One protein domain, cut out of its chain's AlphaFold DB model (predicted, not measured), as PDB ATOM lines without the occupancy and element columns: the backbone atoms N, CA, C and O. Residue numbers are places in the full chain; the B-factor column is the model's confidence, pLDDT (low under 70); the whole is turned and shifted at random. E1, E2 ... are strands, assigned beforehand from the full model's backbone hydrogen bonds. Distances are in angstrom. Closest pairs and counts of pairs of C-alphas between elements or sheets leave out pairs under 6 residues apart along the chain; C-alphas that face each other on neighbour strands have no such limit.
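What this domain is: This is residues 261 to 453 of the 673 residues of the protein "Ribosomal protein S18 acetylase RimI-like enzyme" of Streptomyces sp. 4121.5 (UniProt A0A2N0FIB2). Two twisted sheets, nine strands in the larger and seven in the smaller, lie face to face as a sandwich, with the strands of one at 14 degrees to those of the other. The larger runs E4 - E5 - E6 - E7 - E16 - E13 - E12 - E9 - E10 and the smaller E1 - E2 - E3 - E8 - E15 - E14 - E11, both antiparallel throughout. The printed part has 193 residues, no named helix and 16 strands, E1 to E16 in order along the chain; the class is all strand, though under half of the residues, 92, are in named strands. It is compact, with a radius of gyration of the C-alphas of 15.9 A and spans of 44 by 36 by 32 A.

How they stand to each other: E1, residues 267 to 271, E2, 278 to 282, and E3, 288 to 292, form a meander of hairpins, each strand the antiparallel neighbour of the one before; N 268 and O 281 are 2.9 A apart, N 280 and O 290 2.8 A. E4, 313 to 318, E5, 321 to 328, E6, 331 to 340, and E7, 343 to 350, form another such meander, with N 316 and O 323, N 324 and O 335, and N 336 and O 347 each 2.8 A apart. E8, 357 to 361, is the antiparallel neighbour of E3, with N 291 and O 360 2.8 A apart. E9, 367 to 371, and E10, 377 to 381, form a hairpin, with N 368 and O 380 2.8 A apart. E11, 399 to 401, is an edge strand. The hairpin of E12, 406 to 410, and E13, 414 to 419, neighbours E9 through E12: N 369 and O 408 are 2.8 A apart. E14, 424 to 426, and E15, 431 to 434, form a hairpin; E14 is the antiparallel neighbour of E11, with N 401 and O 424 2.8 A apart, and E15 is the antiparallel neighbour of E8, with N 359 and O 432 2.9 A apart. E16, 444 to 452, is staggered, pairing with E7 over 444 to 449 and with E13 over 449 to 452. Across the sandwich, the closest C-alphas of E1 and E6 are those of Ala 269 and Leu 339, 7.0 A apart.

Where its parts are: E1 begins at C-alpha 267 (23.422, -37.093, -9.099). E6, the longest strand, spans 29.5 A from C-alpha 331 (55.171, -40.030, -1.719), and E16 spans 26.9 A, ending at C-alpha 452 (17.087, -38.835, -3.803).

The domain as a whole: The C-alphas farthest apart, those of Gly 330 and Gly 412, are 46.5 A apart. The printed part has no cut. The links E3 to E4 and E10 to E11 are long. Residues 299 to 300 have pLDDT under 70.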
ATOM      1  N   ARG A 261      33.552 -33.603 -14.057       95.69
ATOM      2  CA  ARG A 261      32.178 -33.994 -13.714       95.69
ATOM      3  C   ARG A 261      31.880 -35.433 -14.112       95.69
ATOM      4  O   ARG A 261      32.200 -35.833 -15.228       95.69
ATOM      5  N   PHE A 262      31.235 -36.182 -13.225       96.25
ATOM      6  CA  PHE A 262      30.774 -37.553 -13.468       96.25
ATOM      7  C   PHE A 262      29.560 -37.876 -12.588       96.25
ATOM      8  O   PHE A 262      29.312 -37.200 -11.596       96.25
ATOM      9  N   GLY A 263      28.783 -38.895 -12.940       92.75
ATOM     10  CA  GLY A 263      27.595 -39.300 -12.186       92.75
ATOM     11  C   GLY A 263      26.463 -39.764 -13.092       92.75
ATOM     12  O   GLY A 263      26.571 -39.731 -14.319       92.75
ATOM     13  N   ASP A 264      25.383 -40.215 -12.470       91.25
ATOM     14  CA  ASP A 264      24.190 -40.740 -13.121       91.25
ATOM     15  C   ASP A 264      22.935 -40.483 -12.265       91.25
ATOM     16  O   ASP A 264      23.014 -39.962 -11.154       91.25
ATOM     17  N   HIS A 265      21.757 -40.813 -12.805       86.38
ATOM     18  CA  HIS A 265      20.485 -40.853 -12.064       86.38
ATOM     19  C   HIS A 265      20.158 -39.603 -11.220       86.38
ATOM     20  O   HIS A 265      19.672 -39.712 -10.096       86.38
ATOM     21  N   GLY A 266      20.406 -38.407 -11.764       90.56
ATOM     22  CA  GLY A 266      20.115 -37.142 -11.076       90.56
ATOM     23  C   GLY A 266      21.135 -36.768  -9.994       90.56
ATOM     24  O   GLY A 266      20.895 -35.835  -9.233       90.56
ATOM     25  N   LEU A 267      22.274 -37.465  -9.919       96.50
ATOM     26  CA  LEU A 267      23.422 -37.093  -9.099       96.50
ATOM     27  C   LEU A 267      24.596 -36.674  -9.988       96.50
ATOM     28  O   LEU A 267      24.859 -37.263 -11.035       96.50
ATOM     29  N   THR A 268      25.329 -35.647  -9.572       97.25
ATOM     30  CA  THR A 268      26.534 -35.181 -10.268       97.25
ATOM     31  C   THR A 268      27.635 -34.921  -9.260       97.25
ATOM     32  O   THR A 268      27.487 -34.084  -8.376       97.25
ATOM     33  N   ALA A 269      28.741 -35.641  -9.397       97.94
ATOM     34  CA  ALA A 269      29.980 -35.374  -8.699       97.94
ATOM     35  C   ALA A 269      30.830 -34.372  -9.492       97.94
ATOM     36  O   ALA A 269      30.966 -34.499 -10.710       97.94
ATOM     37  N   GLU A 270      31.415 -33.401  -8.800       97.00
ATOM     38  CA  GLU A 270      32.359 -32.424  -9.336       97.00
ATOM     39  C   GLU A 270      33.654 -32.476  -8.525       97.00
ATOM     40  O   GLU A 270      33.635 -32.260  -7.312       97.00
ATOM     41  N   LEU A 271      34.771 -32.770  -9.190       95.62
ATOM     42  CA  LEU A 271      36.107 -32.748  -8.605       95.62
ATOM     43  C   LEU A 271      36.813 -31.442  -8.981       95.62
ATOM     44  O   LEU A 271      37.034 -31.182 -10.169       95.62
ATOM     45  N   ASP A 272      37.194 -30.661  -7.974       91.81
ATOM     46  CA  ASP A 272      38.078 -29.507  -8.129       91.81
ATOM     47  C   ASP A 272      39.491 -29.976  -8.508       91.81
ATOM     48  O   ASP A 272      40.129 -30.725  -7.767       91.81
ATOM     49  N   ALA A 273      39.982 -29.537  -9.668       88.75
ATOM     50  CA  ALA A 273      41.291 -29.924 -10.182       88.75
ATOM     51  C   ALA A 273      42.464 -29.261  -9.436       88.75
ATOM     52  O   ALA A 273      43.581 -29.769  -9.510       88.75
ATOM     53  N   ALA A 274      42.232 -28.149  -8.732       86.00
ATOM     54  CA  ALA A 274      43.269 -27.428  -8.005       86.00
ATOM     55  C   ALA A 274      43.518 -28.019  -6.611       86.00
ATOM     56  O   ALA A 274      44.669 -28.158  -6.205       86.00
ATOM     57  N   GLU A 275      42.464 -28.373  -5.872       85.25
ATOM     58  CA  GLU A 275      42.584 -28.845  -4.478       85.25
ATOM     59  C   GLU A 275      42.217 -30.325  -4.287       85.25
ATOM     60  O   GLU A 275      42.570 -30.925  -3.268       85.25
ATOM     61  N   GLY A 276      41.529 -30.936  -5.258       91.12
ATOM     62  CA  GLY A 276      41.055 -32.320  -5.185       91.12
ATOM     63  C   GLY A 276      39.779 -32.502  -4.360       91.12
ATOM     64  O   GLY A 276      39.387 -33.634  -4.073       91.12
ATOM     65  N   THR A 277      39.122 -31.410  -3.961       93.75
ATOM     66  CA  THR A 277      37.840 -31.466  -3.252       93.75
ATOM     67  C   THR A 277      36.758 -32.007  -4.180       93.75
ATOM     68  O   THR A 277      36.501 -31.461  -5.252       93.75
ATOM     69  N   LEU A 278      36.104 -33.085  -3.753       96.75
ATOM     70  CA  LEU A 278      34.979 -33.694  -4.450       96.75
ATOM     71  C   LEU A 278      33.672 -33.194  -3.836       96.75
ATOM     72  O   LEU A 278      33.465 -33.345  -2.635       96.75
ATOM     73  N   THR A 279      32.760 -32.670  -4.647       97.38
ATOM     74  CA  THR A 279      31.387 -32.347  -4.228       97.38
ATOM     75  C   THR A 279      30.384 -33.200  -4.991       97.38
ATOM     76  O   THR A 279      30.625 -33.548  -6.140       97.38
ATOM     77  N   VAL A 280      29.267 -33.566  -4.367       98.06
ATOM     78  CA  VAL A 280      28.159 -34.278  -5.016       98.06
ATOM     79  C   VAL A 280      26.902 -33.436  -4.900       98.06
ATOM     80  O   VAL A 280      26.530 -33.011  -3.806       98.06
ATOM     81  N   HIS A 281      26.242 -33.223  -6.029       97.06
ATOM     82  CA  HIS A 281      25.004 -32.473  -6.177       97.06
ATOM     83  C   HIS A 281      23.872 -33.416  -6.559       97.06
ATOM     84  O   HIS A 281      24.091 -34.419  -7.239       97.06
ATOM     85  N   ALA A 282      22.666 -33.074  -6.123       94.56
ATOM     86  CA  ALA A 282      21.443 -33.787  -6.449       94.56
ATOM     87  C   ALA A 282      20.497 -32.869  -7.226       94.56
ATOM     88  O   ALA A 282      20.327 -31.702  -6.871       94.56
ATOM     89  N   GLU A 283      19.860 -33.398  -8.267       90.88
ATOM     90  CA  GLU A 283      18.845 -32.680  -9.032       90.88
ATOM     91  C   GLU A 283      17.712 -32.210  -8.106       90.88
ATOM     92  O   GLU A 283      17.170 -32.978  -7.310       90.88
ATOM     93  N   GLY A 284      17.375 -30.922  -8.179       85.88
ATOM     94  CA  GLY A 284      16.350 -30.308  -7.330       85.88
ATOM     95  C   GLY A 284      16.781 -30.003  -5.889       85.88
ATOM     96  O   GLY A 284      16.005 -29.382  -5.163       85.88
ATOM     97  N   HIS A 285      17.996 -30.372  -5.470       89.81
ATOM     98  CA  HIS A 285      18.561 -29.952  -4.187       89.81
ATOM     99  C   HIS A 285      19.334 -28.635  -4.343       89.81
ATOM    100  O   HIS A 285      20.096 -28.444  -5.291       89.81
ATOM    101  N   HIS A 286      19.155 -27.707  -3.403       87.94
ATOM    102  CA  HIS A 286      19.892 -26.448  -3.402       87.94
ATOM    103  C   HIS A 286      21.299 -26.677  -2.828       87.94
ATOM    104  O   HIS A 286      21.439 -26.912  -1.630       87.94
ATOM    105  N   GLY A 287      22.321 -26.630  -3.690       91.44
ATOM    106  CA  GLY A 287      23.737 -26.844  -3.360       91.44
ATOM    107  C   GLY A 287      24.150 -28.318  -3.194       91.44
ATOM    108  O   GLY A 287      23.326 -29.218  -3.387       91.44
ATOM    109  N   PRO A 288      25.423 -28.593  -2.839       95.50
ATOM    110  CA  PRO A 288      25.928 -29.957  -2.705       95.50
ATOM    111  C   PRO A 288      25.258 -30.691  -1.541       95.50
ATOM    112  O   PRO A 288      25.039 -30.111  -0.479       95.50
ATOM    113  N   VAL A 289      24.982 -31.981  -1.728       97.00
ATOM    114  CA  VAL A 289      24.500 -32.902  -0.683       97.00
ATOM    115  C   VAL A 289      25.652 -33.562   0.074       97.00
ATOM    116  O   VAL A 289      25.466 -34.052   1.187       97.00
ATOM    117  N   PHE A 290      26.850 -33.566  -0.512       97.88
ATOM    118  CA  PHE A 290      28.045 -34.155   0.075       97.88
ATOM    119  C   PHE A 290      29.309 -33.466  -0.448       97.88
ATOM    120  O   PHE A 290      29.365 -33.082  -1.614       97.88
ATOM    121  N   ALA A 291      30.329 -33.344   0.395       97.25
ATOM    122  CA  ALA A 291      31.674 -32.932   0.013       97.25
ATOM    123  C   ALA A 291      32.715 -33.819   0.708       97.25
ATOM    124  O   ALA A 291      32.509 -34.220   1.852       97.25
ATOM    125  N   SER A 292      33.826 -34.116   0.039       97.06
ATOM    126  CA  SER A 292      34.958 -34.876   0.578       97.06
ATOM    127  C   SER A 292      36.261 -34.201   0.172       97.06
ATOM    128  O   SER A 292      36.478 -33.943  -1.011       97.06
ATOM    129  N   THR A 293      37.138 -33.941   1.139       95.56
ATOM    130  CA  THR A 293      38.477 -33.412   0.856       95.56
ATOM    131  C   THR A 293      39.394 -34.489   0.276       95.56
ATOM    132  O   THR A 293      39.166 -35.692   0.451       95.56
ATOM    133  N   TRP A 294      40.453 -34.051  -0.407       93.81
ATOM    134  CA  TRP A 294      41.543 -34.926  -0.825       93.81
ATOM    135  C   TRP A 294      42.492 -35.209   0.355       93.81
ATOM    136  O   TRP A 294      42.868 -34.270   1.061       93.81
ATOM    137  N   PRO A 295      42.920 -36.466   0.583       91.56
ATOM    138  CA  PRO A 295      43.718 -36.830   1.754       91.56
ATOM    139  C   PRO A 295      45.133 -36.239   1.764       91.56
ATOM    140  O   PRO A 295      45.696 -36.088   2.837       91.56
ATOM    141  N   SER A 296      45.694 -35.861   0.613       88.44
ATOM    142  CA  SER A 296      47.110 -35.501   0.428       88.44
ATOM    143  C   SER A 296      48.105 -36.663   0.522       88.44
ATOM    144  O   SER A 296      48.036 -37.489   1.429       88.44
ATOM    145  N   ALA A 297      49.095 -36.667  -0.373       86.38
ATOM    146  CA  ALA A 297      50.295 -37.504  -0.291       86.38
ATOM    147  C   ALA A 297      51.281 -37.110   0.828       86.38
ATOM    148  O   ALA A 297      52.184 -37.882   1.145       86.38
ATOM    149  N   GLU A 298      51.101 -35.943   1.443       82.12
ATOM    150  CA  GLU A 298      51.838 -35.478   2.620       82.12
ATOM    151  C   GLU A 298      50.869 -35.478   3.810       82.12
ATOM    152  O   GLU A 298      49.929 -34.683   3.864       82.12
ATOM    153  N   ALA A 299      51.031 -36.426   4.740       68.88
ATOM    154  CA  ALA A 299      50.058 -36.662   5.812       68.88
ATOM    155  C   ALA A 299      49.841 -35.439   6.719       68.88
ATOM    156  O   ALA A 299      48.719 -35.123   7.127       68.88
ATOM    157  N   ASP A 300      50.937 -34.740   6.972       67.50
ATOM    158  CA  ASP A 300      51.074 -33.474   7.675       67.50
ATOM    159  C   ASP A 300      50.388 -32.300   6.953       67.50
ATOM    160  O   ASP A 300      49.940 -31.346   7.590       67.50
ATOM    161  N   ARG A 301      50.174 -32.407   5.636       71.06
ATOM    162  CA  ARG A 301      49.490 -31.401   4.804       71.06
ATOM    163  C   ARG A 301      48.119 -31.839   4.309       71.06
ATOM    164  O   ARG A 301      47.695 -31.489   3.198       71.06
ATOM    165  N   SER A 302      47.396 -32.568   5.159       74.56
ATOM    166  CA  SER A 302      45.975 -32.887   4.961       74.56
ATOM    167  C   SER A 302      45.196 -31.638   4.523       74.56
ATOM    168  O   SER A 302      45.368 -30.565   5.113       74.56
ATOM    169  N   ALA A 303      44.346 -31.757   3.496       82.81
ATOM    170  CA  ALA A 303      43.525 -30.639   3.032       82.81
ATOM    171  C   ALA A 303      42.499 -30.237   4.099       82.81
ATOM    172  O   ALA A 303      41.790 -31.091   4.640       82.81
ATOM    173  N   GLY A 304      42.410 -28.938   4.384       87.44
ATOM    174  CA  GLY A 304      41.403 -28.410   5.285       87.44
ATOM    175  C   GLY A 304      40.004 -28.462   4.675       87.44
ATOM    176  O   GLY A 304      39.842 -28.306   3.469       87.44
ATOM    177  N   TRP A 305      38.968 -28.664   5.495       91.31
ATOM    178  CA  TRP A 305      37.590 -28.772   4.981       91.31
ATOM    179  C   TRP A 305      36.992 -27.453   4.476       91.31
ATOM    180  O   TRP A 305      35.927 -27.469   3.860       91.31
ATOM    181  N   ARG A 306      37.639 -26.316   4.757       87.56
ATOM    182  CA  ARG A 306      37.264 -24.998   4.225       87.56
ATOM    183  C   ARG A 306      38.171 -24.535   3.100       87.56
ATOM    184  O   ARG A 306      37.704 -23.863   2.188       87.56
ATOM    185  N   GLU A 307      39.457 -24.836   3.220       86.31
ATOM    186  CA  GLU A 307      40.489 -24.414   2.279       86.31
ATOM    187  C   GLU A 307      41.618 -25.447   2.279       86.31
ATOM    188  O   GLU A 307      42.245 -25.700   3.319       86.31
ATOM    189  N   GLY A 308      41.868 -26.036   1.113       82.50
ATOM    190  CA  GLY A 308      43.032 -26.864   0.860       82.50
ATOM    191  C   GLY A 308      44.229 -26.045   0.376       82.50
ATOM    192  O   GLY A 308      44.147 -24.861   0.071       82.50
ATOM    193  N   GLN A 309      45.384 -26.700   0.288       81.25
ATOM    194  CA  GLN A 309      46.501 -26.183  -0.499       81.25
ATOM    195  C   GLN A 309      46.300 -26.614  -1.958       81.25
ATOM    196  O   GLN A 309      45.907 -27.755  -2.187       81.25
ATOM    197  N   ALA A 310      46.624 -25.752  -2.929       82.94
ATOM    198  CA  ALA A 310      46.675 -26.135  -4.341       82.94
ATOM    199  C   ALA A 310      47.711 -27.254  -4.595       82.94
ATOM    200  O   ALA A 310      48.814 -27.235  -4.032       82.94
ATOM    201  N   ARG A 311      47.362 -28.213  -5.459       84.25
ATOM    202  CA  ARG A 311      48.094 -29.469  -5.696       84.25
ATOM    203  C   ARG A 311      48.310 -29.715  -7.184       84.25
ATOM    204  O   ARG A 311      47.539 -29.254  -8.018       84.25
ATOM    205  N   ASP A 312      49.333 -30.507  -7.495       86.00
ATOM    206  CA  ASP A 312      49.503 -31.043  -8.848       86.00
ATOM    207  C   ASP A 312      48.816 -32.405  -8.891       86.00
ATOM    208  O   ASP A 312      49.356 -33.402  -8.403       86.00
ATOM    209  N   LEU A 313      47.602 -32.419  -9.430       91.00
ATOM    210  CA  LEU A 313      46.798 -33.624  -9.567       91.00
ATOM    211  C   LEU A 313      46.797 -34.076 -11.026       91.00
ATOM    212  O   LEU A 313      46.387 -33.343 -11.923       91.00
ATOM    213  N   GLU A 314      47.225 -35.310 -11.262       94.25
ATOM    214  CA  GLU A 314      46.990 -35.993 -12.531       94.25
ATOM    215  C   GLU A 314      45.607 -36.639 -12.483       94.25
ATOM    216  O   GLU A 314      45.349 -37.482 -11.622       94.25
ATOM    217  N   ILE A 315      44.717 -36.238 -13.392       95.31
ATOM    218  CA  ILE A 315      43.324 -36.691 -13.415       95.31
ATOM    219  C   ILE A 315      43.046 -37.412 -14.733       95.31
ATOM    220  O   ILE A 315      43.127 -36.829 -15.814       95.31
ATOM    221  N   GLU A 316      42.669 -38.682 -14.633       96.25
ATOM    222  CA  GLU A 316      42.327 -39.547 -15.758       96.25
ATOM    223  C   GLU A 316      40.860 -39.991 -15.649       96.25
ATOM    224  O   GLU A 316      40.453 -40.505 -14.605       96.25
ATOM    225  N   PRO A 317      40.035 -39.839 -16.699       95.94
ATOM    226  CA  PRO A 317      38.688 -40.403 -16.705       95.94
ATOM    227  C   PRO A 317      38.713 -41.933 -16.583       95.94
ATOM    228  O   PRO A 317      39.520 -42.603 -17.228       95.94
ATOM    229  N   VAL A 318      37.783 -42.490 -15.810       96.94
ATOM    230  CA  VAL A 318      37.506 -43.934 -15.751       96.94
ATOM    231  C   VAL A 318      36.003 -44.181 -15.889       96.94
ATOM    232  O   VAL A 318      35.202 -43.246 -15.919       96.94
ATOM    233  N   GLU A 319      35.597 -45.444 -15.987       95.56
ATOM    234  CA  GLU A 319      34.176 -45.792 -16.013       95.56
ATOM    235  C   GLU A 319      33.472 -45.260 -14.748       95.56
ATOM    236  O   GLU A 319      33.903 -45.529 -13.626       95.56
ATOM    237  N   HIS A 320      32.418 -44.460 -14.941       96.38
ATOM    238  CA  HIS A 320      31.640 -43.807 -13.876       96.38
ATOM    239  C   HIS A 320      32.434 -42.895 -12.923       96.38
ATOM    240  O   HIS A 320      31.989 -42.646 -11.798       96.38
ATOM    241  N   GLY A 321      33.599 -42.386 -13.330       97.38
ATOM    242  CA  GLY A 321      34.424 -41.622 -12.404       97.38
ATOM    243  C   GLY A 321      35.740 -41.098 -12.944       97.38
ATOM    244  O   GLY A 321      35.938 -40.920 -14.147       97.38
ATOM    245  N   VAL A 322      36.655 -40.855 -12.013       97.81
ATOM    246  CA  VAL A 322      38.016 -40.389 -12.282       97.81
ATOM    247  C   VAL A 322      39.029 -41.135 -11.420       97.81
ATOM    248  O   VAL A 322      38.754 -41.519 -10.282       97.81
ATOM    249  N   ARG A 323      40.228 -41.317 -11.962       98.06
ATOM    250  CA  ARG A 323      41.426 -41.667 -11.213       98.06
ATOM    251  C   ARG A 323      42.254 -40.407 -11.021       98.06
ATOM    252  O   ARG A 323      42.553 -39.712 -11.984       98.06
ATOM    253  N   VAL A 324      42.618 -40.135  -9.780       97.38
ATOM    254  CA  VAL A 324      43.394 -38.968  -9.372       97.38
ATOM    255  C   VAL A 324      44.704 -39.456  -8.784       97.38
ATOM    256  O   VAL A 324      44.704 -40.360  -7.946       97.38
ATOM    257  N   THR A 325      45.814 -38.870  -9.212       96.69
ATOM    258  CA  THR A 325      47.139 -39.185  -8.686       96.69
ATOM    259  C   THR A 325      47.853 -37.918  -8.240       96.69
ATOM    260  O   THR A 325      47.961 -36.960  -8.999       96.69
ATOM    261  N   GLU A 326      48.378 -37.940  -7.019       94.62
ATOM    262  CA  GLU A 326      49.231 -36.891  -6.460       94.62
ATOM    263  C   GLU A 326      50.621 -37.469  -6.173       94.62
ATOM    264  O   GLU A 326      50.747 -38.551  -5.590       94.62
ATOM    265  N   ARG A 327      51.670 -36.737  -6.567       92.50
ATOM    266  CA  ARG A 327      53.070 -37.065  -6.260       92.50
ATOM    267  C   ARG A 327      53.739 -35.879  -5.593       92.50
ATOM    268  O   ARG A 327      53.824 -34.802  -6.181       92.50
ATOM    269  N   THR A 328      54.241 -36.059  -4.378       86.06
ATOM    270  CA  THR A 328      54.945 -34.992  -3.649       86.06
ATOM    271  C   THR A 328      55.946 -35.599  -2.672       86.06
ATOM    272  O   THR A 328      55.661 -36.617  -2.052       86.06
ATOM    273  N   GLY A 329      57.157 -35.039  -2.588       81.06
ATOM    274  CA  GLY A 329      58.168 -35.480  -1.613       81.06
ATOM    275  C   GLY A 329      58.611 -36.947  -1.736       81.06
ATOM    276  O   GLY A 329      59.116 -37.512  -0.773       81.06
ATOM    277  N   GLY A 330      58.405 -37.588  -2.893       85.12
ATOM    278  CA  GLY A 330      58.629 -39.029  -3.083       85.12
ATOM    279  C   GLY A 330      57.474 -39.926  -2.614       85.12
ATOM    280  O   GLY A 330      57.530 -41.134  -2.831       85.12
ATOM    281  N   ASN A 331      56.419 -39.347  -2.037       91.38
ATOM    282  CA  ASN A 331      55.171 -40.030  -1.719       91.38
ATOM    283  C   ASN A 331      54.217 -40.012  -2.918       91.38
ATOM    284  O   ASN A 331      54.213 -39.083  -3.732       91.38
ATOM    285  N   LEU A 332      53.389 -41.049  -3.001       94.56
ATOM    286  CA  LEU A 332      52.368 -41.231  -4.022       94.56
ATOM    287  C   LEU A 332      51.048 -41.595  -3.346       94.56
ATOM    288  O   LEU A 332      51.011 -42.509  -2.519       94.56
ATOM    289  N   VAL A 333      49.975 -40.932  -3.766       95.69
ATOM    290  CA  VAL A 333      48.594 -41.337  -3.482       95.69
ATOM    291  C   VAL A 333      47.842 -41.421  -4.799       95.69
ATOM    292  O   VAL A 333      47.830 -40.466  -5.575       95.69
ATOM    293  N   THR A 334      47.187 -42.555  -5.029       97.38
ATOM    294  CA  THR A 334      46.271 -42.751  -6.151       97.38
ATOM    295  C   THR A 334      44.887 -43.061  -5.603       97.38
ATOM    296  O   THR A 334      44.713 -44.012  -4.844       97.38
ATOM    297  N   GLY A 335      43.900 -42.260  -5.994       97.69
ATOM    298  CA  GLY A 335      42.496 -42.424  -5.635       97.69
ATOM    299  C   GLY A 335      41.650 -42.704  -6.872       97.69
ATOM    300  O   GLY A 335      41.734 -41.970  -7.850       97.69
ATOM    301  N   THR A 336      40.821 -43.742  -6.845       98.38
ATOM    302  CA  THR A 336      39.768 -43.960  -7.847       98.38
ATOM    303  C   THR A 336      38.429 -43.568  -7.231       98.38
ATOM    304  O   THR A 336      37.989 -44.171  -6.251       98.38
ATOM    305  N   LEU A 337      37.803 -42.527  -7.785       98.44
ATOM    306  CA  LEU A 337      36.557 -41.932  -7.305       98.44
ATOM    307  C   LEU A 337      35.458 -42.230  -8.323       98.44
ATOM    308  O   LEU A 337      35.540 -41.767  -9.458       98.44
ATOM    309  N   THR A 338      34.441 -42.998  -7.938       98.31
ATOM    310  CA  THR A 338      33.328 -43.370  -8.830       98.31
ATOM    311  C   THR A 338      31.985 -43.089  -8.180       98.31
ATOM    312  O   THR A 338      31.810 -43.318  -6.984       98.31
ATOM    313  N   LEU A 339      31.031 -42.597  -8.969       98.19
ATOM    314  CA  LEU A 339      29.648 -42.375  -8.555       98.19
ATOM    315  C   LEU A 339      28.735 -43.106  -9.532       98.19
ATOM    316  O   LEU A 339      28.629 -42.714 -10.692       98.19
ATOM    317  N   HIS A 340      28.096 -44.168  -9.049       96.38
ATOM    318  CA  HIS A 340      27.234 -45.010  -9.870       96.38
ATOM    319  C   HIS A 340      26.072 -45.561  -9.047       96.38
ATOM    320  O   HIS A 340      26.287 -46.069  -7.939       96.38
ATOM    321  N   HIS A 341      24.851 -45.462  -9.575       93.94
ATOM    322  CA  HIS A 341      23.620 -45.912  -8.910       93.94
ATOM    323  C   HIS A 341      23.500 -45.436  -7.449       93.94
ATOM    324  O   HIS A 341      23.181 -46.211  -6.546       93.94
ATOM    325  N   GLY A 342      23.808 -44.161  -7.200       95.88
ATOM    326  CA  GLY A 342      23.726 -43.578  -5.857       95.88
ATOM    327  C   GLY A 342      24.816 -44.033  -4.885       95.88
ATOM    328  O   GLY A 342      24.724 -43.753  -3.698       95.88
ATOM    329  N   VAL A 343      25.865 -44.723  -5.334       97.75
ATOM    330  CA  VAL A 343      26.991 -45.097  -4.469       97.75
ATOM    331  C   VAL A 343      28.242 -44.356  -4.915       97.75
ATOM    332  O   VAL A 343      28.767 -44.612  -5.996       97.75
ATOM    333  N   LEU A 344      28.739 -43.472  -4.049       98.25
ATOM    334  CA  LEU A 344      30.070 -42.893  -4.167       98.25
ATOM    335  C   LEU A 344      31.078 -43.852  -3.524       98.25
ATOM    336  O   LEU A 344      31.030 -44.109  -2.314       98.25
ATOM    337  N   ARG A 345      31.995 -44.379  -4.333       97.62
ATOM    338  CA  ARG A 345      33.135 -45.182  -3.880       97.62
ATOM    339  C   ARG A 345      34.421 -44.399  -4.073       97.62
ATOM    340  O   ARG A 345      34.641 -43.818  -5.132       97.62
ATOM    341  N   GLN A 346      35.263 -44.416  -3.048       97.69
ATOM    342  CA  GLN A 346      36.587 -43.809  -3.078       97.69
ATOM    343  C   GLN A 346      37.592 -44.866  -2.628       97.69
ATOM    344  O   GLN A 346      37.567 -45.295  -1.473       97.69
ATOM    345  N   GLU A 347      38.432 -45.316  -3.551       97.69
ATOM    346  CA  GLU A 347      39.425 -46.363  -3.313       97.69
ATOM    347  C   GLU A 347      40.821 -45.772  -3.441       97.69
ATOM    348  O   GLU A 347      41.136 -45.169  -4.464       97.69
ATOM    349  N   PHE A 348      41.651 -45.940  -2.415       97.50
ATOM    350  CA  PHE A 348      42.968 -45.321  -2.343       97.50
ATOM    351  C   PHE A 348      44.071 -46.358  -2.177       97.50
ATOM    352  O   PHE A 348      43.974 -47.260  -1.344       97.50
ATOM    353  N   THR A 349      45.156 -46.163  -2.915       96.88
ATOM    354  CA  THR A 349      46.446 -46.814  -2.685       96.88
ATOM    355  C   THR A 349      47.511 -45.747  -2.481       96.88
ATOM    356  O   THR A 349      47.422 -44.642  -3.023       96.88
ATOM    357  N   TYR A 350      48.503 -46.049  -1.648       95.50
ATOM    358  CA  TYR A 350      49.505 -45.066  -1.259       95.50
ATOM    359  C   TYR A 350      50.816 -45.716  -0.817       95.50
ATOM    360  O   TYR A 350      50.836 -46.857  -0.358       95.50
ATOM    361  N   THR A 351      51.921 -44.982  -0.950       93.12
ATOM    362  CA  THR A 351      53.255 -45.433  -0.505       93.12
ATOM    363  C   THR A 351      53.460 -45.264   0.996       93.12
ATOM    364  O   THR A 351      54.109 -46.082   1.641       93.12
ATOM    365  N   THR A 352      52.906 -44.191   1.547       88.31
ATOM    366  CA  THR A 352      52.920 -43.827   2.965       88.31
ATOM    367  C   THR A 352      51.510 -43.413   3.346       88.31
ATOM    368  O   THR A 352      50.736 -42.996   2.483       88.31
ATOM    369  N   ARG A 353      51.137 -43.589   4.621       87.31
ATOM    370  CA  ARG A 353      49.783 -43.255   5.071       87.31
ATOM    371  C   ARG A 353      49.502 -41.785   4.732       87.31
ATOM    372  O   ARG A 353      50.257 -40.938   5.202       87.31
ATOM    373  N   PRO A 354      48.461 -41.492   3.942       87.88
ATOM    374  CA  PRO A 354      48.158 -40.140   3.523       87.88
ATOM    375  C   PRO A 354      47.478 -39.380   4.658       87.88
ATOM    376  O   PRO A 354      47.197 -39.933   5.730       87.88
ATOM    377  N   GLY A 355      47.197 -38.110   4.412       85.62
ATOM    378  CA  GLY A 355      46.494 -37.280   5.372       85.62
ATOM    379  C   GLY A 355      45.026 -37.672   5.549       85.62
ATOM    380  O   GLY A 355      44.508 -38.657   5.011       85.62
ATOM    381  N   ARG A 356      44.346 -36.892   6.382       88.94
ATOM    382  CA  ARG A 356      42.966 -37.121   6.807       88.94
ATOM    383  C   ARG A 356      41.979 -36.671   5.736       88.94
ATOM    384  O   ARG A 356      42.227 -35.704   5.018       88.94
ATOM    385  N   ILE A 357      40.827 -37.339   5.687       93.62
ATOM    386  CA  ILE A 357      39.698 -36.931   4.849       93.62
ATOM    387  C   ILE A 357      38.610 -36.357   5.743       93.62
ATOM    388  O   ILE A 357      38.112 -37.031   6.648       93.62
ATOM    389  N   PHE A 358      38.200 -35.132   5.434       95.75
ATOM    390  CA  PHE A 358      37.025 -34.507   6.013       95.75
ATOM    391  C   PHE A 358      35.863 -34.628   5.036       95.75
ATOM    392  O   PHE A 358      36.015 -34.367   3.840       95.75
ATOM    393  N   GLN A 359      34.708 -35.048   5.542       97.06
ATOM    394  CA  GLN A 359      33.497 -35.204   4.748       97.06
ATOM    395  C   GLN A 359      32.366 -34.387   5.357       97.06
ATOM    396  O   GLN A 359      32.055 -34.534   6.540       97.06
ATOM    397  N   THR A 360      31.749 -33.547   4.531       96.75
ATOM    398  CA  THR A 360      30.637 -32.681   4.919       96.75
ATOM    399  C   THR A 360      29.361 -33.170   4.254       96.75
ATOM    400  O   THR A 360      29.300 -33.305   3.034       96.75
ATOM    401  N   VAL A 361      28.321 -33.404   5.042       97.31
ATOM    402  CA  VAL A 361      26.968 -33.679   4.556       97.31
ATOM    403  C   VAL A 361      26.233 -32.349   4.413       97.31
ATOM    404  O   VAL A 361      26.126 -31.580   5.364       97.31
ATOM    405  N   GLY A 362      25.732 -32.070   3.212       95.31
ATOM    406  CA  GLY A 362      25.154 -30.776   2.839       95.31
ATOM    407  C   GLY A 362      23.687 -30.573   3.221       95.31
ATOM    408  O   GLY A 362      23.111 -29.535   2.896       95.31
ATOM    409  N   LEU A 363      23.080 -31.536   3.917       95.25
ATOM    410  CA  LEU A 363      21.739 -31.389   4.479       95.25
ATOM    411  C   LEU A 363      21.796 -30.473   5.703       95.25
ATOM    412  O   LEU A 363      22.577 -30.708   6.622       95.25
ATOM    413  N   ARG A 364      20.958 -29.433   5.717       94.12
ATOM    414  CA  ARG A 364      20.861 -28.465   6.825       94.12
ATOM    415  C   ARG A 364      19.653 -28.673   7.732       94.12
ATOM    416  O   ARG A 364      19.649 -28.179   8.855       94.12
ATOM    417  N   GLN A 365      18.645 -29.383   7.238       94.94
ATOM    418  CA  GLN A 365      17.403 -29.697   7.935       94.94
ATOM    419  C   GLN A 365      17.169 -31.204   7.885       94.94
ATOM    420  O   GLN A 365      17.632 -31.875   6.965       94.94
ATOM    421  N   GLY A 366      16.407 -31.712   8.847       95.50
ATOM    422  CA  GLY A 366      16.042 -33.119   8.950       95.50
ATOM    423  C   GLY A 366      16.710 -33.799  10.138       95.50
ATOM    424  O   GLY A 366      16.912 -33.177  11.184       95.50
ATOM    425  N   ASP A 367      17.037 -35.075   9.977       97.12
ATOM    426  CA  ASP A 367      17.524 -35.942  11.044       97.12
ATOM    427  C   ASP A 367      18.884 -36.551  10.710       97.12
ATOM    428  O   ASP A 367      19.117 -37.024   9.598       97.12
ATOM    429  N   PHE A 368      19.750 -36.589  11.715       97.81
ATOM    430  CA  PHE A 368      20.957 -37.396  11.773       97.81
ATOM    431  C   PHE A 368      20.700 -38.612  12.668       97.81
ATOM    432  O   PHE A 368      20.145 -38.484  13.758       97.81
ATOM    433  N   THR A 369      21.103 -39.793  12.212       98.06
ATOM    434  CA  THR A 369      21.033 -41.045  12.970       98.06
ATOM    435  C   THR A 369      22.405 -41.705  13.010       98.06
ATOM    436  O   THR A 369      23.022 -41.913  11.963       98.06
ATOM    437  N   LEU A 370      22.855 -42.065  14.210       97.56
ATOM    438  CA  LEU A 370      24.013 -42.920  14.444       97.56
ATOM    439  C   LEU A 370      23.523 -44.267  14.971       97.56
ATOM    440  O   LEU A 370      23.007 -44.345  16.085       97.56
ATOM    441  N   THR A 371      23.720 -45.323  14.190       98.19
ATOM    442  CA  THR A 371      23.445 -46.699  14.601       98.19
ATOM    443  C   THR A 371      24.755 -47.396  14.946       98.19
ATOM    444  O   THR A 371      25.644 -47.488  14.100       98.19
ATOM    445  N   GLY A 372      24.886 -47.875  16.181       96.81
ATOM    446  CA  GLY A 372      26.042 -48.632  16.647       96.81
ATOM    447  C   GLY A 372      26.095 -50.062  16.085       96.81
ATOM    448  O   GLY A 372      25.108 -50.554  15.534       96.81
ATOM    449  N   PRO A 373      27.230 -50.769  16.252       95.75
ATOM    450  CA  PRO A 373      27.402 -52.144  15.768       95.75
ATOM    451  C   PRO A 373      26.448 -53.158  16.420       95.75
ATOM    452  O   PRO A 373      26.187 -54.219  15.861       95.75
ATOM    453  N   ASP A 374      25.934 -52.834  17.606       95.38
ATOM    454  CA  ASP A 374      24.939 -53.611  18.351       95.38
ATOM    455  C   ASP A 374      23.489 -53.312  17.917       95.38
ATOM    456  O   ASP A 374      22.549 -53.900  18.451       95.38
ATOM    457  N   GLY A 375      23.298 -52.407  16.952       93.81
ATOM    458  CA  GLY A 375      21.993 -51.985  16.449       93.81
ATOM    459  C   GLY A 375      21.307 -50.890  17.270       93.81
ATOM    460  O   GLY A 375      20.205 -50.476  16.906       93.81
ATOM    461  N   THR A 376      21.923 -50.392  18.347       95.25
ATOM    462  CA  THR A 376      21.394 -49.235  19.084       95.25
ATOM    463  C   THR A 376      21.462 -47.985  18.214       95.25
ATOM    464  O   THR A 376      22.463 -47.752  17.543       95.25
ATOM    465  N   ALA A 377      20.391 -47.190  18.180       95.81
ATOM    466  CA  ALA A 377      20.312 -46.003  17.334       95.81
ATOM    467  C   ALA A 377      20.064 -44.741  18.165       95.81
ATOM    468  O   ALA A 377      19.113 -44.672  18.945       95.81
ATOM    469  N   GLU A 378      20.902 -43.733  17.955       95.69
ATOM    470  CA  GLU A 378      20.730 -42.373  18.456       95.69
ATOM    471  C   GLU A 378      20.274 -41.484  17.294       95.69
ATOM    472  O   GLU A 378      20.921 -41.459  16.246       95.69
ATOM    473  N   GLN A 379      19.168 -40.754  17.463       95.94
ATOM    474  CA  GLN A 379      18.636 -39.846  16.445       95.94
ATOM    475  C   GLN A 379      18.543 -38.419  16.984       95.94
ATOM    476  O   GLN A 379      18.014 -38.183  18.073       95.94
ATOM    477  N   HIS A 380      19.018 -37.461  16.191       94.38
ATOM    478  CA  HIS A 380      19.039 -36.042  16.527       94.38
ATOM    479  C   HIS A 380      18.657 -35.182  15.317       94.38
ATOM    480  O   HIS A 380      18.974 -35.556  14.188       94.38
ATOM    481  N   PRO A 381      18.038 -34.005  15.517       95.69
ATOM    482  CA  PRO A 381      17.896 -33.028  14.446       95.69
ATOM    483  C   PRO A 381      19.265 -32.596  13.914       95.69
ATOM    484  O   PRO A 381      20.232 -32.498  14.673       95.69
ATOM    485  N   ILE A 382      19.338 -32.288  12.623       97.00
ATOM    486  CA  ILE A 382      20.549 -31.732  12.018       97.00
ATOM    487  C   ILE A 382      20.779 -30.308  12.548       97.00
ATOM    488  O   ILE A 382      19.921 -29.435  12.419       97.00
ATOM    489  N   GLY A 383      21.951 -30.066  13.142       95.44
ATOM    490  CA  GLY A 383      22.336 -28.755  13.655       95.44
ATOM    491  C   GLY A 383      23.617 -28.788  14.485       95.44
ATOM    492  O   GLY A 383      23.929 -29.764  15.165       95.44
ATOM    493  N   THR A 384      24.369 -27.691  14.465       94.19
ATOM    494  CA  THR A 384      25.637 -27.590  15.190       94.19
ATOM    495  C   THR A 384      25.383 -27.514  16.694       94.19
ATOM    496  O   THR A 384      24.692 -26.609  17.168       94.19
ATOM    497  N   GLY A 385      25.974 -28.445  17.445       91.94
ATOM    498  CA  GLY A 385      25.808 -28.577  18.895       91.94
ATOM    499  C   GLY A 385      24.637 -29.467  19.329       91.94
ATOM    500  O   GLY A 385      24.503 -29.719  20.522       91.94
ATOM    501  N   LEU A 386      23.823 -29.978  18.395       92.56
ATOM    502  CA  LEU A 386      22.704 -30.875  18.698       92.56
ATOM    503  C   LEU A 386      23.117 -32.342  18.585       92.56
ATOM    504  O   LEU A 386      23.431 -32.817  17.501       92.56
ATOM    505  N   GLY A 387      23.089 -33.084  19.694       90.00
ATOM    506  CA  GLY A 387      23.378 -34.530  19.733       90.00
ATOM    507  C   GLY A 387      24.853 -34.897  19.528       90.00
ATOM    508  O   GLY A 387      25.393 -35.740  20.240       90.00
ATOM    509  N   VAL A 388      25.534 -34.207  18.616       93.81
ATOM    510  CA  VAL A 388      26.982 -34.236  18.437       93.81
ATOM    511  C   VAL A 388      27.558 -32.915  18.934       93.81
ATOM    512  O   VAL A 388      27.184 -31.829  18.484       93.81
ATOM    513  N   ARG A 389      28.489 -33.028  19.877       92.19
ATOM    514  CA  ARG A 389      29.290 -31.919  20.394       92.19
ATOM    515  C   ARG A 389      30.031 -31.227  19.245       92.19
ATOM    516  O   ARG A 389      30.692 -31.908  18.475       92.19
ATOM    517  N   ASP A 390      29.954 -29.899  19.154       94.00
ATOM    518  CA  ASP A 390      30.753 -29.124  18.193       94.00
ATOM    519  C   ASP A 390      32.217 -29.081  18.650       94.00
ATOM    520  O   ASP A 390      32.540 -28.448  19.659       94.00
ATOM    521  N   THR A 391      33.084 -29.771  17.913       95.38
ATOM    522  CA  THR A 391      34.534 -29.807  18.143       95.38
ATOM    523  C   THR A 391      35.312 -29.229  16.962       95.38
ATOM    524  O   THR A 391      36.484 -29.541  16.780       95.38
ATOM    525  N   SER A 392      34.683 -28.374  16.149       92.75
ATOM    526  CA  SER A 392      35.315 -27.755  14.969       92.75
ATOM    527  C   SER A 392      36.553 -26.902  15.286       92.75
ATOM    528  O   SER A 392      37.381 -26.674  14.406       92.75
ATOM    529  N   GLU A 393      36.698 -26.457  16.538       91.81
ATOM    530  CA  GLU A 393      37.853 -25.699  17.033       91.81
ATOM    531  C   GLU A 393      39.018 -26.579  17.526       91.81
ATOM    532  O   GLU A 393      40.156 -26.114  17.536       91.81
ATOM    533  N   VAL A 394      38.751 -27.827  17.935       94.00
ATOM    534  CA  VAL A 394      39.738 -28.826  18.397       94.00
ATOM    535  C   VAL A 394      39.257 -30.201  17.934       94.00
ATOM    536  O   VAL A 394      38.509 -30.889  18.634       94.00
ATOM    537  N   VAL A 395      39.649 -30.585  16.721       93.44
ATOM    538  CA  VAL A 395      39.135 -31.775  16.024       93.44
ATOM    539  C   VAL A 395      39.435 -33.056  16.798       93.44
ATOM    540  O   VAL A 395      38.605 -33.965  16.847       93.44
ATOM    541  N   ALA A 396      40.581 -33.115  17.473       93.38
ATOM    542  CA  ALA A 396      41.008 -34.266  18.249       93.38
ATOM    543  C   ALA A 396      40.039 -34.648  19.383       93.38
ATOM    544  O   ALA A 396      40.024 -35.822  19.771       93.38
ATOM    545  N   ALA A 397      39.219 -33.700  19.865       95.25
ATOM    546  CA  ALA A 397      38.188 -33.896  20.890       95.25
ATOM    547  C   ALA A 397      36.866 -34.488  20.349       95.25
ATOM    548  O   ALA A 397      35.906 -34.673  21.103       95.25
ATOM    549  N   ALA A 398      36.789 -34.761  19.041       95.81
ATOM    550  CA  ALA A 398      35.621 -35.348  18.393       95.81
ATOM    551  C   ALA A 398      35.264 -36.725  18.975       95.81
ATOM    552  O   ALA A 398      36.129 -37.578  19.204       95.81
ATOM    553  N   ARG A 399      33.959 -36.986  19.125       94.44
ATOM    554  CA  ARG A 399      33.444 -38.320  19.477       94.44
ATOM    555  C   ARG A 399      33.755 -39.295  18.344       94.44
ATOM    556  O   ARG A 399      33.506 -38.991  17.182       94.44
ATOM    557  N   THR A 400      34.222 -40.496  18.674       95.88
ATOM    558  CA  THR A 400      34.459 -41.555  17.684       95.88
ATOM    559  C   THR A 400      33.297 -42.546  17.654       95.88
ATOM    560  O   THR A 400      32.979 -43.169  18.664       95.88
ATOM    561  N   ALA A 401      32.676 -42.711  16.487       96.06
ATOM    562  CA  ALA A 401      31.801 -43.835  16.181       96.06
ATOM    563  C   ALA A 401      32.663 -45.075  15.872       96.06
ATOM    564  O   ALA A 401      33.587 -44.976  15.056       96.06
ATOM    565  N   PRO A 402      32.413 -46.233  16.509       95.94
ATOM    566  CA  PRO A 402      33.220 -47.433  16.302       95.94
ATOM    567  C   PRO A 402      33.019 -48.035  14.903       95.94
ATOM    568  O   PRO A 402      32.004 -47.797  14.244       95.94
ATOM    569  N   ALA A 403      33.971 -48.863  14.470       94.94
ATOM    570  CA  ALA A 403      33.818 -49.693  13.276       94.94
ATOM    571  C   ALA A 403      32.560 -50.577  13.374       94.94
ATOM    572  O   ALA A 403      32.221 -51.069  14.450       94.94
ATOM    573  N   GLY A 404      31.866 -50.767  12.254       95.56
ATOM    574  CA  GLY A 404      30.564 -51.432  12.173       95.56
ATOM    575  C   GLY A 404      29.361 -50.507  12.384       95.56
ATOM    576  O   GLY A 404      28.231 -50.958  12.226       95.56
ATOM    577  N   SER A 405      29.574 -49.228  12.713       97.19
ATOM    578  CA  SER A 405      28.478 -48.258  12.836       97.19
ATOM    579  C   SER A 405      27.898 -47.866  11.471       97.19
ATOM    580  O   SER A 405      28.560 -47.960  10.434       97.19
ATOM    581  N   ALA A 406      26.676 -47.341  11.464       97.31
ATOM    582  CA  ALA A 406      26.069 -46.703  10.304       97.31
ATOM    583  C   ALA A 406      25.626 -45.284  10.663       97.31
ATOM    584  O   ALA A 406      24.884 -45.079  11.621       97.31
ATOM    585  N   LEU A 407      26.080 -44.305   9.886       98.12
ATOM    586  CA  LEU A 407      25.655 -42.916  10.009       98.12
ATOM    587  C   LEU A 407      24.691 -42.613   8.861       98.12
ATOM    588  O   LEU A 407      24.964 -42.990   7.719       98.12
ATOM    589  N   ALA A 408      23.579 -41.937   9.132       98.19
ATOM    590  CA  ALA A 408      22.624 -41.549   8.101       98.19
ATOM    591  C   ALA A 408      22.031 -40.164   8.365       98.19
ATOM    592  O   ALA A 408      21.705 -39.825   9.498       98.19
ATOM    593  N   TRP A 409      21.840 -39.402   7.295       98.12
ATOM    594  CA  TRP A 409      21.176 -38.105   7.289       98.12
ATOM    595  C   TRP A 409      20.006 -38.144   6.330       98.12
ATOM    596  O   TRP A 409      20.133 -38.703   5.238       98.12
ATOM    597  N   THR A 410      18.886 -37.536   6.700       96.19
ATOM    598  CA  THR A 410      17.757 -37.388   5.787       96.19
ATOM    599  C   THR A 410      16.925 -36.150   6.078       96.19
ATOM    600  O   THR A 410      16.670 -35.833   7.235       96.19
ATOM    601  N   ASP A 411      16.466 -35.488   5.019       92.81
ATOM    602  CA  ASP A 411      15.455 -34.422   5.052       92.81
ATOM    603  C   ASP A 411      14.082 -34.918   4.536       92.81
ATOM    604  O   ASP A 411      13.197 -34.131   4.198       92.81
ATOM    605  N   GLY A 412      13.916 -36.241   4.426       88.88
ATOM    606  CA  GLY A 412      12.743 -36.904   3.859       88.88
ATOM    607  C   GLY A 412      12.749 -37.043   2.331       88.88
ATOM    608  O   GLY A 412      12.076 -37.936   1.821       88.88
ATOM    609  N   ALA A 413      13.510 -36.223   1.598       90.12
ATOM    610  CA  ALA A 413      13.651 -36.303   0.139       90.12
ATOM    611  C   ALA A 413      15.013 -36.884  -0.263       90.12
ATOM    612  O   ALA A 413      15.117 -37.771  -1.106       90.12
ATOM    613  N   THR A 414      16.062 -36.391   0.379       94.38
ATOM    614  CA  THR A 414      17.446 -36.799   0.221       94.38
ATOM    615  C   THR A 414      17.852 -37.646   1.416       94.38
ATOM    616  O   THR A 414      17.484 -37.375   2.564       94.38
ATOM    617  N   ARG A 415      18.650 -38.678   1.160       96.62
ATOM    618  CA  ARG A 415      19.320 -39.464   2.188       96.62
ATOM    619  C   ARG A 415      20.787 -39.623   1.832       96.62
ATOM    620  O   ARG A 415      21.108 -40.084   0.741       96.62
ATOM    621  N   VAL A 416      21.656 -39.312   2.785       98.31
ATOM    622  CA  VAL A 416      23.090 -39.614   2.721       98.31
ATOM    623  C   VAL A 416      23.393 -40.630   3.811       98.31
ATOM    624  O   VAL A 416      22.959 -40.454   4.945       98.31
ATOM    625  N   ALA A 417      24.104 -41.707   3.496       98.12
ATOM    626  CA  ALA A 417      24.502 -42.708   4.474       98.12
ATOM    627  C   ALA A 417      25.969 -43.107   4.326       98.12
ATOM    628  O   ALA A 417      26.498 -43.260   3.228       98.12
ATOM    629  N   LEU A 418      26.615 -43.289   5.470       97.19
ATOM    630  CA  LEU A 418      28.023 -43.616   5.610       97.19
ATOM    631  C   LEU A 418      28.128 -44.904   6.444       97.19
ATOM    632  O   LEU A 418      28.114 -44.836   7.678       97.19
ATOM    633  N   PRO A 419      28.217 -46.086   5.806       95.12
ATOM    634  CA  PRO A 419      28.586 -47.307   6.511       95.12
ATOM    635  C   PRO A 419      30.053 -47.210   6.957       95.12
ATOM    636  O   PRO A 419      30.970 -47.034   6.143       95.12
ATOM    637  N   ALA A 420      30.282 -47.294   8.265       92.50
ATOM    638  CA  ALA A 420      31.594 -47.143   8.873       92.50
ATOM    639  C   ALA A 420      32.279 -48.512   9.003       92.50
ATOM    640  O   ALA A 420      32.149 -49.185  10.018       92.50
ATOM    641  N   GLY A 421      33.032 -48.929   7.980       89.56
ATOM    642  CA  GLY A 421      33.897 -50.120   8.079       89.56
ATOM    643  C   GLY A 421      35.051 -49.956   9.081       89.56
ATOM    644  O   GLY A 421      35.502 -50.930   9.670       89.56
ATOM    645  N   HIS A 422      35.451 -48.709   9.327       92.19
ATOM    646  CA  HIS A 422      36.492 -48.286  10.264       92.19
ATOM    647  C   HIS A 422      35.945 -47.161  11.159       92.19
ATOM    648  O   HIS A 422      34.910 -46.578  10.809       92.19
ATOM    649  N   PRO A 423      36.594 -46.833  12.293       94.94
ATOM    650  CA  PRO A 423      36.132 -45.766  13.172       94.94
ATOM    651  C   PRO A 423      36.001 -44.411  12.455       94.94
ATOM    652  O   PRO A 423      36.827 -44.054  11.615       94.94
ATOM    653  N   VAL A 424      34.967 -43.643  12.804       96.25
ATOM    654  CA  VAL A 424      34.676 -42.320  12.218       96.25
ATOM    655  C   VAL A 424      34.589 -41.285  13.329       96.25
ATOM    656  O   VAL A 424      33.894 -41.496  14.319       96.25
ATOM    657  N   ARG A 425      35.270 -40.151  13.177       96.25
ATOM    658  CA  ARG A 425      35.195 -39.040  14.133       96.25
ATOM    659  C   ARG A 425      34.100 -38.060  13.741       96.25
ATOM    660  O   ARG A 425      34.062 -37.591  12.610       96.25
ATOM    661  N   LEU A 426      33.222 -37.752  14.687       97.06
ATOM    662  CA  LEU A 426      32.098 -36.833  14.544       97.06
ATOM    663  C   LEU A 426      32.515 -35.457  15.076       97.06
ATOM    664  O   LEU A 426      32.551 -35.259  16.291       97.06
ATOM    665  N   ILE A 427      32.863 -34.534  14.173       96.50
ATOM    666  CA  ILE A 427      33.303 -33.170  14.525       96.50
ATOM    667  C   ILE A 427      32.087 -32.280  14.791       96.50
ATOM    668  O   ILE A 427      32.057 -31.491  15.733       96.50
ATOM    669  N   THR A 428      31.068 -32.418  13.946       95.62
ATOM    670  CA  THR A 428      29.719 -31.878  14.150       95.62
ATOM    671  C   THR A 428      28.706 -32.916  13.663       95.62
ATOM    672  O   THR A 428      29.080 -34.002  13.218       95.62
ATOM    673  N   THR A 429      27.411 -32.599  13.702       94.81
ATOM    674  CA  THR A 429      26.394 -33.476  13.106       94.81
ATOM    675  C   THR A 429      26.595 -33.686  11.613       94.81
ATOM    676  O   THR A 429      26.152 -34.705  11.113       94.81
ATOM    677  N   THR A 430      27.207 -32.749  10.884       95.75
ATOM    678  CA  THR A 430      27.339 -32.800   9.416       95.75
ATOM    679  C   THR A 430      28.779 -32.883   8.932       95.75
ATOM    680  O   THR A 430      28.986 -33.072   7.740       95.75
ATOM    681  N   LEU A 431      29.768 -32.771   9.820       96.75
ATOM    682  CA  LEU A 431      31.187 -32.845   9.489       96.75
ATOM    683  C   LEU A 431      31.827 -34.038  10.197       96.75
ATOM    684  O   LEU A 431      31.818 -34.121  11.429       96.75
ATOM    685  N   VAL A 432      32.420 -34.935   9.412       97.12
ATOM    686  CA  VAL A 432      33.114 -36.120   9.920       97.12
ATOM    687  C   VAL A 432      34.544 -36.202   9.406       97.12
ATOM    688  O   VAL A 432      34.847 -35.771   8.296       97.12
ATOM    689  N   GLU A 433      35.420 -36.798  10.207       95.75
ATOM    690  CA  GLU A 433      36.778 -37.178   9.820       95.75
ATOM    691  C   GLU A 433      36.838 -38.701   9.637       95.75
ATOM    692  O   GLU A 433      36.406 -39.469  10.506       95.75
ATOM    693  N   ARG A 434      37.391 -39.140   8.500       93.06
ATOM    694  CA  ARG A 434      37.670 -40.549   8.196       93.06
ATOM    695  C   ARG A 434      39.147 -40.726   7.887       93.06
ATOM    696  O   ARG A 434      39.758 -39.918   7.189       93.06
ATOM    697  N   HIS A 435      39.713 -41.808   8.404       88.69
ATOM    698  CA  HIS A 435      41.087 -42.197   8.113       88.69
ATOM    699  C   HIS A 435      41.105 -43.234   6.993       88.69
ATOM    700  O   HIS A 435      40.180 -44.036   6.859       88.69
ATOM    701  N   LEU A 436      42.165 -43.208   6.190       90.75
ATOM    702  CA  LEU A 436      42.397 -44.203   5.153       90.75
ATOM    703  C   LEU A 436      43.157 -45.393   5.734       90.75
ATOM    704  O   LEU A 436      44.386 -45.401   5.770       90.75
ATOM    705  N   GLU A 437      42.410 -46.393   6.186       90.38
ATOM    706  CA  GLU A 437      42.949 -47.675   6.642       90.38
ATOM    707  C   GLU A 437      42.846 -48.701   5.502       90.38
ATOM    708  O   GLU A 437      41.772 -48.826   4.906       90.38
ATOM    709  N   PRO A 438      43.955 -49.369   5.128       90.31
ATOM    710  CA  PRO A 438      43.955 -50.304   4.018       90.31
ATOM    711  C   PRO A 438      43.325 -51.632   4.441       90.31
ATOM    712  O   PRO A 438      43.608 -52.155   5.520       90.31
ATOM    713  N   ASP A 439      42.519 -52.204   3.552       89.38
ATOM    714  CA  ASP A 439      42.014 -53.563   3.695       89.38
ATOM    715  C   ASP A 439      43.153 -54.587   3.477       89.38
ATOM    716  O   ASP A 439      44.298 -54.244   3.172       89.38
ATOM    717  N   ALA A 440      42.844 -55.883   3.595       90.31
ATOM    718  CA  ALA A 440      43.824 -56.967   3.439       90.31
ATOM    719  C   ALA A 440      44.540 -56.991   2.071       90.31
ATOM    720  O   ALA A 440      45.611 -57.582   1.951       90.31
ATOM    721  N   ASP A 441      43.963 -56.360   1.045       92.62
ATOM    722  CA  ASP A 441      44.549 -56.220  -0.290       92.62
ATOM    723  C   ASP A 441      45.364 -54.928  -0.478       92.62
ATOM    724  O   ASP A 441      45.789 -54.617  -1.591       92.62
ATOM    725  N   GLY A 442      45.595 -54.173   0.599       91.94
ATOM    726  CA  GLY A 442      46.387 -52.946   0.591       91.94
ATOM    727  C   GLY A 442      45.642 -51.709   0.078       91.94
ATOM    728  O   GLY A 442      46.255 -50.651  -0.039       91.94
ATOM    729  N   THR A 443      44.343 -51.813  -0.224       95.75
ATOM    730  CA  THR A 443      43.523 -50.687  -0.699       95.75
ATOM    731  C   THR A 443      42.640 -50.156   0.423       95.75
ATOM    732  O   THR A 443      41.914 -50.918   1.054       95.75
ATOM    733  N   ALA A 444      42.659 -48.846   0.666       95.50
ATOM    734  CA  ALA A 444      41.749 -48.200   1.608       95.50
ATOM    735  C   ALA A 444      40.445 -47.809   0.902       95.50
ATOM    736  O   ALA A 444      40.477 -47.143  -0.135       95.50
ATOM    737  N   ARG A 445      39.291 -48.204   1.456       94.75
ATOM    738  CA  ARG A 445      37.982 -48.011   0.809       94.75
ATOM    739  C   ARG A 445      37.027 -47.181   1.645       94.75
ATOM    740  O   ARG A 445      36.715 -47.513   2.787       94.75
ATOM    741  N   LEU A 446      36.482 -46.139   1.027       95.94
ATOM    742  CA  LEU A 446      35.377 -45.356   1.565       95.94
ATOM    743  C   LEU A 446      34.142 -45.527   0.683       95.94
ATOM    744  O   LEU A 446      34.214 -45.494  -0.547       95.94
ATOM    745  N   ARG A 447      32.994 -45.687   1.336       96.69
ATOM    746  CA  ARG A 447      31.681 -45.793   0.702       96.69
ATOM    747  C   ARG A 447      30.740 -44.757   1.303       96.69
ATOM    748  O   ARG A 447      30.669 -44.649   2.532       96.69
ATOM    749  N   THR A 448      30.019 -44.063   0.430       98.25
ATOM    750  CA  THR A 448      28.915 -43.158   0.760       98.25
ATOM    751  C   THR A 448      27.736 -43.504  -0.140       98.25
ATOM    752  O   THR A 448      27.888 -43.636  -1.352       98.25
ATOM    753  N   GLU A 449      26.562 -43.674   0.447       98.12
ATOM    754  CA  GLU A 449      25.325 -43.977  -0.265       98.12
ATOM    755  C   GLU A 449      24.445 -42.733  -0.289       98.12
ATOM    756  O   GLU A 449      24.212 -42.108   0.745       98.12
ATOM    757  N   LEU A 450      23.968 -42.373  -1.470       97.56
ATOM    758  CA  LEU A 450      23.149 -41.208  -1.742       97.56
ATOM    759  C   LEU A 450      21.871 -41.673  -2.427       97.56
ATOM    760  O   LEU A 450      21.907 -42.354  -3.451       97.56
ATOM    761  N   ALA A 451      20.737 -41.295  -1.860       93.75
ATOM    762  CA  ALA A 451      19.435 -41.523  -2.457       93.75
ATOM    763  C   ALA A 451      18.661 -40.211  -2.496       93.75
ATOM    764  O   ALA A 451      18.683 -39.439  -1.537       93.75
ATOM    765  N   THR A 452      17.967 -39.980  -3.602       89.25
ATOM    766  CA  THR A 452      17.087 -38.835  -3.803       89.25
ATOM    767  C   THR A 452      15.702 -39.344  -4.176       89.25
ATOM    768  O   THR A 452      15.540 -40.392  -4.803       89.25
ATOM    769  N   GLY A 453      14.682 -38.623  -3.742       80.94
ATOM    770  CA  GLY A 453      13.293 -38.964  -3.970       80.94
ATOM    771  C   GLY A 453      12.417 -37.718  -3.955       80.94
ATOM    772  O   GLY A 453      12.870 -36.634  -3.576       80.94
TER     773      GLY A 453